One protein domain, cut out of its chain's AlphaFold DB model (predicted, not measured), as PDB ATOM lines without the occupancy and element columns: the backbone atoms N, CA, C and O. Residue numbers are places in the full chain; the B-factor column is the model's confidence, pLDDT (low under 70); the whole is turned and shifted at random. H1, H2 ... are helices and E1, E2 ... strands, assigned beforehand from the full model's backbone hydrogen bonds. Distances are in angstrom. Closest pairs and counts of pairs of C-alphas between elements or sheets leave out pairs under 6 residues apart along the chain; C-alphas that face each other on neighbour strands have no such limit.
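This is residues 5 to 78 of the 82 residues of an uncharacterized protein of Nitrosomonas sp. Nm132 (UniProt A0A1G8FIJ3). A strongly twisted sheet of four antiparallel strands curls round the short helix H2 near the end of the printed part, while helix H1 packs across the sheet's other face. The long hairpin of E2 and E3 makes much of the longest axis, and E2 bends by 67 degrees at residue 28. The 74 printed residues run H1, E1, E2, E3, E4, H2, of mixed class, with sheet order E1, E2, E3, E4. The whole is compact, with a radius of gyration of the C-alphas of 12.3 A, and spans 37 by 24 by 18 A.

H1, residues 5 to 12, is on the sheet at a height over the sheet of 8.8 A. The strands are E1, residues 16 to 22; E2, 25 to 38; E3, 43 to 52; and E4, 55 to 61. They form a meander, each strand the antiparallel neighbour of the one before, in three hairpins. N 18 and O 29 are 2.8 A apart, N 34 and O 47 2.9 A, and N 48 and O 59 2.7 A, within hydrogen-bond range. H1 runs across the strands, at 72 degrees to E3 on the local plane; its closest C-alphas to E2 are Tyr 11 and Phe 32, 6.6 A. H2, residues 68 to 76, is on the opposite face, giving three layers, helices on both faces of a sheet. The closest C-alphas of E1 and H2, Val 20 and Thr 69, are 5.6 A apart. H1 and H2 are apart. In both helices every O i to N i+4 pair is within hydrogen-bond range.

H1 begins at C-alpha 5 (-46.078, 35.555, 46.681). E2 measures 33.2 A, E3 27.9 A, E4 20.3 A, E1 17.6 A, H2 11.5 A and H1 10.4 A from first to last C-alpha. H2 ends at C-alpha 76 (-33.640, 50.094, 55.544).

The C-alphas farthest apart, of Ser 24 and Lys 39, are 37.4 A apart. The printed part has no cut, and no link is long. Residues 23 to 24 and 77 to 78 have pLDDT under 70.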
ATOM      1  N   THR A   5     -47.079  36.398  47.347       76.19
ATOM      2  CA  THR A   5     -46.078  35.555  46.681       76.19
ATOM      3  C   THR A   5     -46.257  35.467  45.164       76.19
ATOM      4  O   THR A   5     -45.277  35.497  44.430       76.19
ATOM      5  N   THR A   6     -47.496  35.369  44.673       82.06
ATOM      6  CA  THR A   6     -47.781  35.313  43.231       82.06
ATOM      7  C   THR A   6     -47.439  36.644  42.573       82.06
ATOM      8  O   THR A   6     -46.738  36.665  41.568       82.06
ATOM      9  N   LEU A   7     -47.867  37.749  43.195       82.31
ATOM     10  CA  LEU A   7     -47.563  39.102  42.726       82.31
ATOM     11  C   LEU A   7     -46.062  39.394  42.790       82.31
ATOM     12  O   LEU A   7     -45.516  39.971  41.861       82.31
ATOM     13  N   ALA A   8     -45.377  38.947  43.846       81.81
ATOM     14  CA  ALA A   8     -43.933  39.103  43.958       81.81
ATOM     15  C   ALA A   8     -43.197  38.418  42.797       81.81
ATOM     16  O   ALA A   8     -42.288  39.019  42.237       81.81
ATOM     17  N   ASN A   9     -43.591  37.205  42.399       83.44
ATOM     18  CA  ASN A   9     -42.962  36.525  41.263       83.44
ATOM     19  C   ASN A   9     -43.281  37.205  39.924       83.44
ATOM     20  O   ASN A   9     -42.379  37.406  39.120       83.44
ATOM     21  N   GLU A  10     -44.534  37.608  39.704       86.12
ATOM     22  CA  GLU A  10     -44.951  38.310  38.480       86.12
ATOM     23  C   GLU A  10     -44.234  39.661  38.318       86.12
ATOM     24  O   GLU A  10     -43.807  40.040  37.229       86.12
ATOM     25  N   TYR A  11     -44.065  40.386  39.421       86.38
ATOM     26  CA  TYR A  11     -43.412  41.691  39.427       86.38
ATOM     27  C   TYR A  11     -41.888  41.614  39.478       86.38
ATOM     28  O   TYR A  11     -41.236  42.616  39.193       86.38
ATOM     29  N   HIS A  12     -41.309  40.442  39.753       84.44
ATOM     30  CA  HIS A  12     -39.860  40.258  39.734       84.44
ATOM     31  C   HIS A  12     -39.278  40.543  38.342       84.44
ATOM     32  O   HIS A  12     -38.234  41.176  38.231       84.44
ATOM     33  N   GLU A  13     -39.967  40.135  37.270       84.62
ATOM     34  CA  GLU A  13     -39.536  40.404  35.888       84.62
ATOM     35  C   GLU A  13     -39.605  41.892  35.516       84.62
ATOM     36  O   GLU A  13     -38.895  42.344  34.622       84.62
ATOM     37  N   ARG A  14     -40.449  42.665  36.208       86.62
ATOM     38  CA  ARG A  14     -40.618  44.112  35.996       86.62
ATOM     39  C   ARG A  14     -39.810  44.950  36.984       86.62
ATOM     40  O   ARG A  14     -39.875  46.179  36.940       86.62
ATOM     41  N   ALA A  15     -39.091  44.308  37.901       89.12
ATOM     42  CA  ALA A  15     -38.336  44.995  38.928       89.12
ATOM     43  C   ALA A  15     -37.156  45.756  38.315       89.12
ATOM     44  O   ALA A  15     -36.496  45.295  37.386       89.12
ATOM     45  N   THR A  16     -36.895  46.942  38.856       90.06
ATOM     46  CA  THR A  16     -35.812  47.824  38.423       90.06
ATOM     47  C   THR A  16     -34.776  47.943  39.532       90.06
ATOM     48  O   THR A  16     -35.099  47.886  40.721       90.06
ATOM     49  N   THR A  17     -33.505  48.075  39.161       90.62
ATOM     50  CA  THR A  17     -32.429  48.294  40.129       90.62
ATOM     51  C   THR A  17     -32.410  49.756  40.556       90.62
ATOM     52  O   THR A  17     -32.254  50.652  39.730       90.62
ATOM     53  N   TYR A  18     -32.532  49.990  41.857       88.25
ATOM     54  CA  TYR A  18     -32.452  51.302  42.482       88.25
ATOM     55  C   TYR A  18     -31.184  51.399  43.329       88.25
ATOM     56  O   TYR A  18     -30.974  50.594  44.237       88.25
ATOM     57  N   SER A  19     -30.362  52.415  43.079       85.94
ATOM     58  CA  SER A  19     -29.222  52.733  43.940       85.94
ATOM     59  C   SER A  19     -29.692  53.609  45.099       85.94
ATOM     60  O   SER A  19     -30.077  54.764  44.918       85.94
ATOM     61  N   VAL A  20     -29.679  53.053  46.310       85.38
ATOM     62  CA  VAL A  20     -30.098  53.742  47.536       85.38
ATOM     63  C   VAL A  20     -28.879  53.989  48.414       85.38
ATOM     64  O   VAL A  20     -28.059  53.097  48.632       85.38
ATOM     65  N   ASN A  21     -28.747  55.207  48.938       79.12
ATOM     66  CA  ASN A  21     -27.695  55.530  49.893       79.12
ATOM     67  C   ASN A  21     -28.143  55.147  51.310       79.12
ATOM     68  O   ASN A  21     -28.910  55.869  51.943       79.12
ATOM     69  N   LEU A  22     -27.672  54.000  51.800       77.94
ATOM     70  CA  LEU A  22     -27.948  53.512  53.149       77.94
ATOM     71  C   LEU A  22     -26.694  53.705  54.005       77.94
ATOM     72  O   LEU A  22     -25.662  53.095  53.732       77.94
ATOM     73  N   TYR A  23     -26.780  54.529  55.054       67.25
ATOM     74  CA  TYR A  23     -25.677  54.760  56.003       67.25
ATOM     75  C   TYR A  23     -24.354  55.131  55.331       67.25
ATOM     76  O   TYR A  23     -23.316  54.518  55.581       67.25
ATOM     77  N   SER A  24     -24.407  56.120  54.436       68.19
ATOM     78  CA  SER A  24     -23.232  56.618  53.708       68.19
ATOM     79  C   SER A  24     -22.612  55.597  52.744       68.19
ATOM     80  O   SER A  24     -21.510  55.816  52.242       68.19
ATOM     81  N   LYS A  25     -23.306  54.486  52.467       77.56
ATOM     82  CA  LYS A  25     -22.908  53.483  51.485       77.56
ATOM     83  C   LYS A  25     -24.001  53.329  50.437       77.56
ATOM     84  O   LYS A  25     -25.136  52.971  50.752       77.56
ATOM     85  N   GLN A  26     -23.642  53.538  49.174       79.94
ATOM     86  CA  GLN A  26     -24.540  53.207  48.077       79.94
ATOM     87  C   GLN A  26     -24.717  51.694  47.977       79.94
ATOM     88  O   GLN A  26     -23.757  50.918  48.052       79.94
ATOM     89  N   ARG A  27     -25.977  51.281  47.876       83.06
ATOM     90  CA  ARG A  27     -26.396  49.897  47.732       83.06
ATOM     91  C   ARG A  27     -27.387  49.813  46.592       83.06
ATOM     92  O   ARG A  27     -28.390  50.521  46.594       83.06
ATOM     93  N   ASP A  28     -27.112  48.905  45.673       87.06
ATOM     94  CA  ASP A  28     -28.041  48.574  44.609       87.06
ATOM     95  C   ASP A  28     -29.061  47.570  45.133       87.06
ATOM     96  O   ASP A  28     -28.714  46.534  45.713       87.06
ATOM     97  N   VAL A  29     -30.332  47.915  44.972       87.25
ATOM     98  CA  VAL A  29     -31.470  47.146  45.457       87.25
ATOM     99  C   VAL A  29     -32.421  46.932  44.294       87.25
ATOM    100  O   VAL A  29     -32.856  47.890  43.662       87.25
ATOM    101  N   LEU A  30     -32.766  45.678  44.016       91.06
ATOM    102  CA  LEU A  30     -33.790  45.364  43.029       91.06
ATOM    103  C   LEU A  30     -35.159  45.585  43.671       91.06
ATOM    104  O   LEU A  30     -35.475  44.949  44.680       91.06
ATOM    105  N   ALA A  31     -35.961  46.489  43.116       92.25
ATOM    106  CA  ALA A  31     -37.283  46.770  43.649       92.25
ATOM    107  C   ALA A  31     -38.319  47.017  42.552       92.25
ATOM    108  O   ALA A  31     -38.002  47.397  41.427       92.25
ATOM    109  N   PHE A  32     -39.578  46.803  42.898       92.44
ATOM    110  CA  PHE A  32     -40.726  47.150  42.074       92.44
ATOM    111  C   PHE A  32     -41.755  47.850  42.942       92.44
ATOM    112  O   PHE A  32     -41.955  47.447  44.088       92.44
ATOM    113  N   ASP A  33     -42.428  48.865  42.416       91.12
ATOM    114  CA  ASP A  33     -43.500  49.541  43.125       91.12
ATOM    115  C   ASP A  33     -44.806  49.544  42.337       91.12
ATOM    116  O   ASP A  33     -44.830  49.576  41.109       91.12
ATOM    117  N   ASN A  34     -45.914  49.471  43.068       90.94
ATOM    118  CA  ASN A  34     -47.248  49.542  42.496       90.94
ATOM    119  C   ASN A  34     -48.210  50.210  43.478       90.94
ATOM    120  O   ASN A  34     -48.187  49.926  44.678       90.94
ATOM    121  N   ILE A  35     -49.078  51.079  42.969       90.81
ATOM    122  CA  ILE A  35     -50.111  51.732  43.767       90.81
ATOM    123  C   ILE A  35     -51.372  50.876  43.709       90.81
ATOM    124  O   ILE A  35     -51.957  50.667  42.648       90.81
ATOM    125  N   MET A  36     -51.809  50.386  44.863       87.88
ATOM    126  CA  MET A  36     -52.996  49.548  44.981       87.88
ATOM    127  C   MET A  36     -53.877  49.983  46.146       87.88
ATOM    128  O   MET A  36     -53.414  50.545  47.136       87.88
ATOM    129  N   MET A  37     -55.172  49.701  46.045       89.06
ATOM    130  CA  MET A  37     -56.111  49.971  47.127       89.06
ATOM    131  C   MET A  37     -56.075  48.838  48.158       89.06
ATOM    132  O   MET A  37     -56.453  47.701  47.864       89.06
ATOM    133  N   LEU A  38     -55.660  49.153  49.387       82.75
ATOM    134  CA  LEU A  38     -55.720  48.210  50.502       82.75
ATOM    135  C   LEU A  38     -57.157  48.139  51.023       82.75
ATOM    136  O   LEU A  38     -57.668  49.102  51.589       82.75
ATOM    137  N   LYS A  39     -57.816  46.983  50.872       81.19
ATOM    138  CA  LYS A  39     -59.225  46.809  51.278       81.19
ATOM    139  C   LYS A  39     -59.468  47.053  52.770       81.19
ATOM    140  O   LYS A  39     -60.529  47.545  53.135       81.19
ATOM    141  N   THR A  40     -58.495  46.726  53.618       81.06
ATOM    142  CA  THR A  40     -58.556  46.922  55.076       81.06
ATOM    143  C   THR A  40     -58.511  48.391  55.474       81.06
ATOM    144  O   THR A  40     -59.251  48.795  56.363       81.06
ATOM    145  N   LEU A  41     -57.672  49.191  54.811       81.31
ATOM    146  CA  LEU A  41     -57.512  50.617  55.109       81.31
ATOM    147  C   LEU A  41     -58.441  51.508  54.274       81.31
ATOM    148  O   LEU A  41     -58.613  52.672  54.607       81.31
ATOM    149  N   LYS A  42     -59.035  50.967  53.198       85.62
ATOM    150  CA  LYS A  42     -59.835  51.700  52.196       85.62
ATOM    151  C   LYS A  42     -59.094  52.893  51.574       85.62
ATOM    152  O   LYS A  42     -59.724  53.814  51.065       85.62
ATOM    153  N   CYS A  43     -57.765  52.842  51.570       87.50
ATOM    154  CA  CYS A  43     -56.897  53.883  51.034       87.50
ATOM    155  C   CYS A  43     -55.989  53.312  49.943       87.50
ATOM    156  O   CYS A  43     -55.638  52.125  49.960       87.50
ATOM    157  N   ALA A  44     -55.603  54.172  49.001       89.75
ATOM    158  CA  ALA A  44     -54.523  53.872  48.077       89.75
ATOM    159  C   ALA A  44     -53.204  53.829  48.853       89.75
ATOM    160  O   ALA A  44     -52.923  54.703  49.669       89.75
ATOM    161  N   VAL A  45     -52.413  52.796  48.600       91.25
ATOM    162  CA  VAL A  45     -51.067  52.658  49.141       91.25
ATOM    163  C   VAL A  45     -50.108  52.338  48.013       91.25
ATOM    164  O   VAL A  45     -50.452  51.608  47.082       91.25
ATOM    165  N   ARG A  46     -48.887  52.853  48.109       92.19
ATOM    166  CA  ARG A  46     -47.783  52.399  47.270       92.19
ATOM    167  C   ARG A  46     -47.149  51.199  47.956       92.19
ATOM    168  O   ARG A  46     -46.631  51.323  49.063       92.19
ATOM    169  N   VAL A  47     -47.214  50.041  47.316       91.00
ATOM    170  CA  VAL A  47     -46.533  48.822  47.753       91.00
ATOM    171  C   VAL A  47     -45.222  48.724  46.993       91.00
ATOM    172  O   VAL A  47     -45.212  48.824  45.772       91.00
ATOM    173  N   VAL A  48     -44.128  48.544  47.718       91.69
ATOM    174  CA  VAL A  48     -42.772  48.395  47.200       91.69
ATOM    175  C   VAL A  48     -42.285  46.993  47.549       91.69
ATOM    176  O   VAL A  48     -42.097  46.670  48.723       91.69
ATOM    177  N   TRP A  49     -42.066  46.157  46.541       91.38
ATOM    178  CA  TRP A  49     -41.403  44.869  46.691       91.38
ATOM    179  C   TRP A  49     -39.909  45.056  46.524       91.38
ATOM    180  O   TRP A  49     -39.450  45.584  45.518       91.38
ATOM    181  N   ILE A  50     -39.159  44.598  47.512       89.69
ATOM    182  CA  ILE A  50     -37.706  44.590  47.528       89.69
ATOM    183  C   ILE A  50     -37.263  43.145  47.366       89.69
ATOM    184  O   ILE A  50     -37.600  42.294  48.191       89.69
ATOM    185  N   TYR A  51     -36.485  42.878  46.329       88.50
ATOM    186  CA  TYR A  51     -35.976  41.553  46.013       88.50
ATOM    187  C   TYR A  51     -34.511  41.450  46.427       88.50
ATOM    188  O   TYR A  51     -33.672  42.281  46.073       88.50
ATOM    189  N   ARG A  52     -34.187  40.410  47.198       80.88
ATOM    190  CA  ARG A  52     -32.830  40.135  47.670       80.88
ATOM    191  C   ARG A  52     -32.523  38.653  47.526       80.88
ATOM    192  O   ARG A  52     -33.032  37.830  48.284       80.88
ATOM    193  N   ARG A  53     -31.593  38.320  46.627       79.25
ATOM    194  CA  ARG A  53     -31.234  36.926  46.309       79.25
ATOM    195  C   ARG A  53     -32.502  36.108  46.018       79.25
ATOM    196  O   ARG A  53     -33.159  36.375  45.027       79.25
ATOM    197  N   SER A  54     -32.848  35.154  46.884       78.56
ATOM    198  CA  SER A  54     -34.012  34.267  46.743       78.56
ATOM    199  C   SER A  54     -35.196  34.665  47.633       78.56
ATOM    200  O   SER A  54     -36.159  33.913  47.744       78.56
ATOM    201  N   GLN A  55     -35.114  35.805  48.319       82.69
ATOM    202  CA  GLN A  55     -36.150  36.308  49.217       82.69
ATOM    203  C   GLN A  55     -36.674  37.655  48.726       82.69
ATOM    204  O   GLN A  55     -35.993  38.390  48.010       82.69
ATOM    205  N   TRP A  56     -37.885  37.990  49.150       88.06
ATOM    206  CA  TRP A  56     -38.508  39.271  48.863       88.06
ATOM    207  C   TRP A  56     -39.200  39.809  50.110       88.06
ATOM    208  O   TRP A  56     -39.644  39.054  50.974       88.06
ATOM    209  N   VAL A  57     -39.275  41.132  50.199       87.19
ATOM    210  CA  VAL A  57     -39.966  41.853  51.266       87.19
ATOM    211  C   VAL A  57     -40.897  42.862  50.617       87.19
ATOM    212  O   VAL A  57     -40.459  43.652  49.789       87.19
ATOM    213  N   ALA A  58     -42.172  42.843  50.990       89.06
ATOM    214  CA  ALA A  58     -43.135  43.849  50.563       89.06
ATOM    215  C   ALA A  58     -43.298  44.897  51.669       89.06
ATOM    216  O   ALA A  58     -43.716  44.581  52.783       89.06
ATOM    217  N   LEU A  59     -42.966  46.142  51.355       89.75
ATOM    218  CA  LEU A  59     -43.253  47.309  52.178       89.75
ATOM    219  C   LEU A  59     -44.427  48.060  51.564       89.75
ATOM    220  O   LEU A  59     -44.636  47.999  50.359       89.75
ATOM    221  N   PHE A  60     -45.188  48.790  52.369       89.69
ATOM    222  CA  PHE A  60     -46.204  49.689  51.840       89.69
ATOM    223  C   PHE A  60     -46.157  51.027  52.559       89.69
ATOM    224  O   PHE A  60     -45.817  51.098  53.739       89.69
ATOM    225  N   THR A  61     -46.517  52.077  51.836       90.19
ATOM    226  CA  THR A  61     -46.680  53.425  52.368       90.19
ATOM    227  C   THR A  61     -48.019  53.993  51.920       90.19
ATOM    228  O   THR A  61     -48.473  53.753  50.800       90.19
ATOM    229  N   THR A  62     -48.674  54.729  52.812       91.00
ATOM    230  CA  THR A  62     -49.865  55.528  52.490       91.00
ATOM    231  C   THR A  62     -49.502  56.855  51.835       91.00
ATOM    232  O   THR A  62     -50.345  57.459  51.184       91.00
ATOM    233  N   ASP A  63     -48.263  57.309  52.014       88.25
ATOM    234  CA  ASP A  63     -47.737  58.500  51.362       88.25
ATOM    235  C   ASP A  63     -47.279  58.137  49.943       88.25
ATOM    236  O   ASP A  63     -46.326  57.373  49.759       88.25
ATOM    237  N   LEU A  64     -48.020  58.631  48.949       88.38
ATOM    238  CA  LEU A  64     -47.796  58.348  47.534       88.38
ATOM    239  C   LEU A  64     -46.720  59.248  46.916       88.38
ATOM    240  O   LEU A  64     -46.215  58.894  45.847       88.38
ATOM    241  N   ASP A  65     -46.347  60.345  47.578       89.88
ATOM    242  CA  ASP A  65     -45.316  61.278  47.116       89.88
ATOM    243  C   ASP A  65     -43.904  60.763  47.435       89.88
ATOM    244  O   ASP A  65     -42.916  61.200  46.838       89.88
ATOM    245  N   LEU A  66     -43.797  59.771  48.327       88.50
ATOM    246  CA  LEU A  66     -42.539  59.090  48.608       88.50
ATOM    247  C   LEU A  66     -42.060  58.263  47.414       88.50
ATOM    248  O   LEU A  66     -42.748  57.385  46.884       88.50
ATOM    249  N   THR A  67     -40.801  58.492  47.057       88.88
ATOM    250  CA  THR A  67     -40.084  57.692  46.063       88.88
ATOM    251  C   THR A  67     -39.674  56.332  46.629       88.88
ATOM    252  O   THR A  67     -39.472  56.164  47.835       88.88
ATOM    253  N   VAL A  68     -39.472  55.350  45.748       88.19
ATOM    254  CA  VAL A  68     -39.013  53.998  46.116       88.19
ATOM    255  C   VAL A  68     -37.720  54.038  46.937       88.19
ATOM    256  O   VAL A  68     -37.600  53.342  47.943       88.19
ATOM    257  N   THR A  69     -36.770  54.899  46.566       88.56
ATOM    258  CA  THR A  69     -35.494  55.052  47.279       88.56
ATOM    259  C   THR A  69     -35.679  55.623  48.686       88.56
ATOM    260  O   THR A  69     -35.010  55.163  49.610       88.56
ATOM    261  N   GLN A  70     -36.612  56.562  48.884       88.81
ATOM    262  CA  GLN A  70     -36.962  57.088  50.207       88.81
ATOM    263  C   GLN A  70     -37.659  56.038  51.073       88.81
ATOM    264  O   GLN A  70     -37.311  55.906  52.243       88.81
ATOM    265  N   VAL A  71     -38.586  55.254  50.508       89.38
ATOM    266  CA  VAL A  71     -39.239  54.144  51.224       89.38
ATOM    267  C   VAL A  71     -38.191  53.124  51.673       89.38
ATOM    268  O   VAL A  71     -38.118  52.786  52.855       89.38
ATOM    269  N   ILE A  72     -37.314  52.683  50.765       87.00
ATOM    270  CA  ILE A  72     -36.215  51.764  51.096       87.00
ATOM    271  C   ILE A  72     -35.267  52.395  52.122       87.00
ATOM    272  O   ILE A  72     -34.827  51.703  53.032       87.00
ATOM    273  N   GLY A  73     -34.961  53.688  52.018       85.69
ATOM    274  CA  GLY A  73     -34.112  54.400  52.975       85.69
ATOM    275  C   GLY A  73     -34.710  54.435  54.384       85.69
ATOM    276  O   GLY A  73     -34.036  54.090  55.356       85.69
ATOM    277  N   TYR A  74     -35.994  54.785  54.484       85.69
ATOM    278  CA  TYR A  74     -36.726  54.887  55.745       85.69
ATOM    279  C   TYR A  74     -36.821  53.535  56.461       85.69
ATOM    280  O   TYR A  74     -36.540  53.428  57.655       85.69
ATOM    281  N   TYR A  75     -37.158  52.474  55.723       80.06
ATOM    282  CA  TYR A  75     -37.283  51.129  56.289       80.06
ATOM    283  C   TYR A  75     -35.939  50.401  56.425       80.06
ATOM    284  O   TYR A  75     -35.738  49.645  57.376       80.06
ATOM    285  N   GLY A  76     -34.990  50.658  55.526       71.88
ATOM    286  CA  GLY A  76     -33.640  50.094  55.544       71.88
ATOM    287  C   GLY A  76     -32.845  50.509  56.780       71.88
ATOM    288  O   GLY A  76     -32.089  49.697  57.311       71.88
ATOM    289  N   ALA A  77     -33.090  51.712  57.314       62.50
ATOM    290  CA  ALA A  77     -32.509  52.154  58.583       62.50
ATOM    291  C   ALA A  77     -32.919  51.267  59.778       62.50
ATOM    292  O   ALA A  77     -32.182  51.087  60.747       62.50
ATOM    293  N   ARG A  78     -34.097  50.646  59.711       61.94
ATOM    294  CA  ARG A  78     -34.570  49.735  60.756       61.94
ATOM    295  C   ARG A  78     -34.096  48.294  60.547       61.94
ATOM    296  O   ARG A  78     -34.059  47.524  61.501       61.94
TER     297      ARG A  78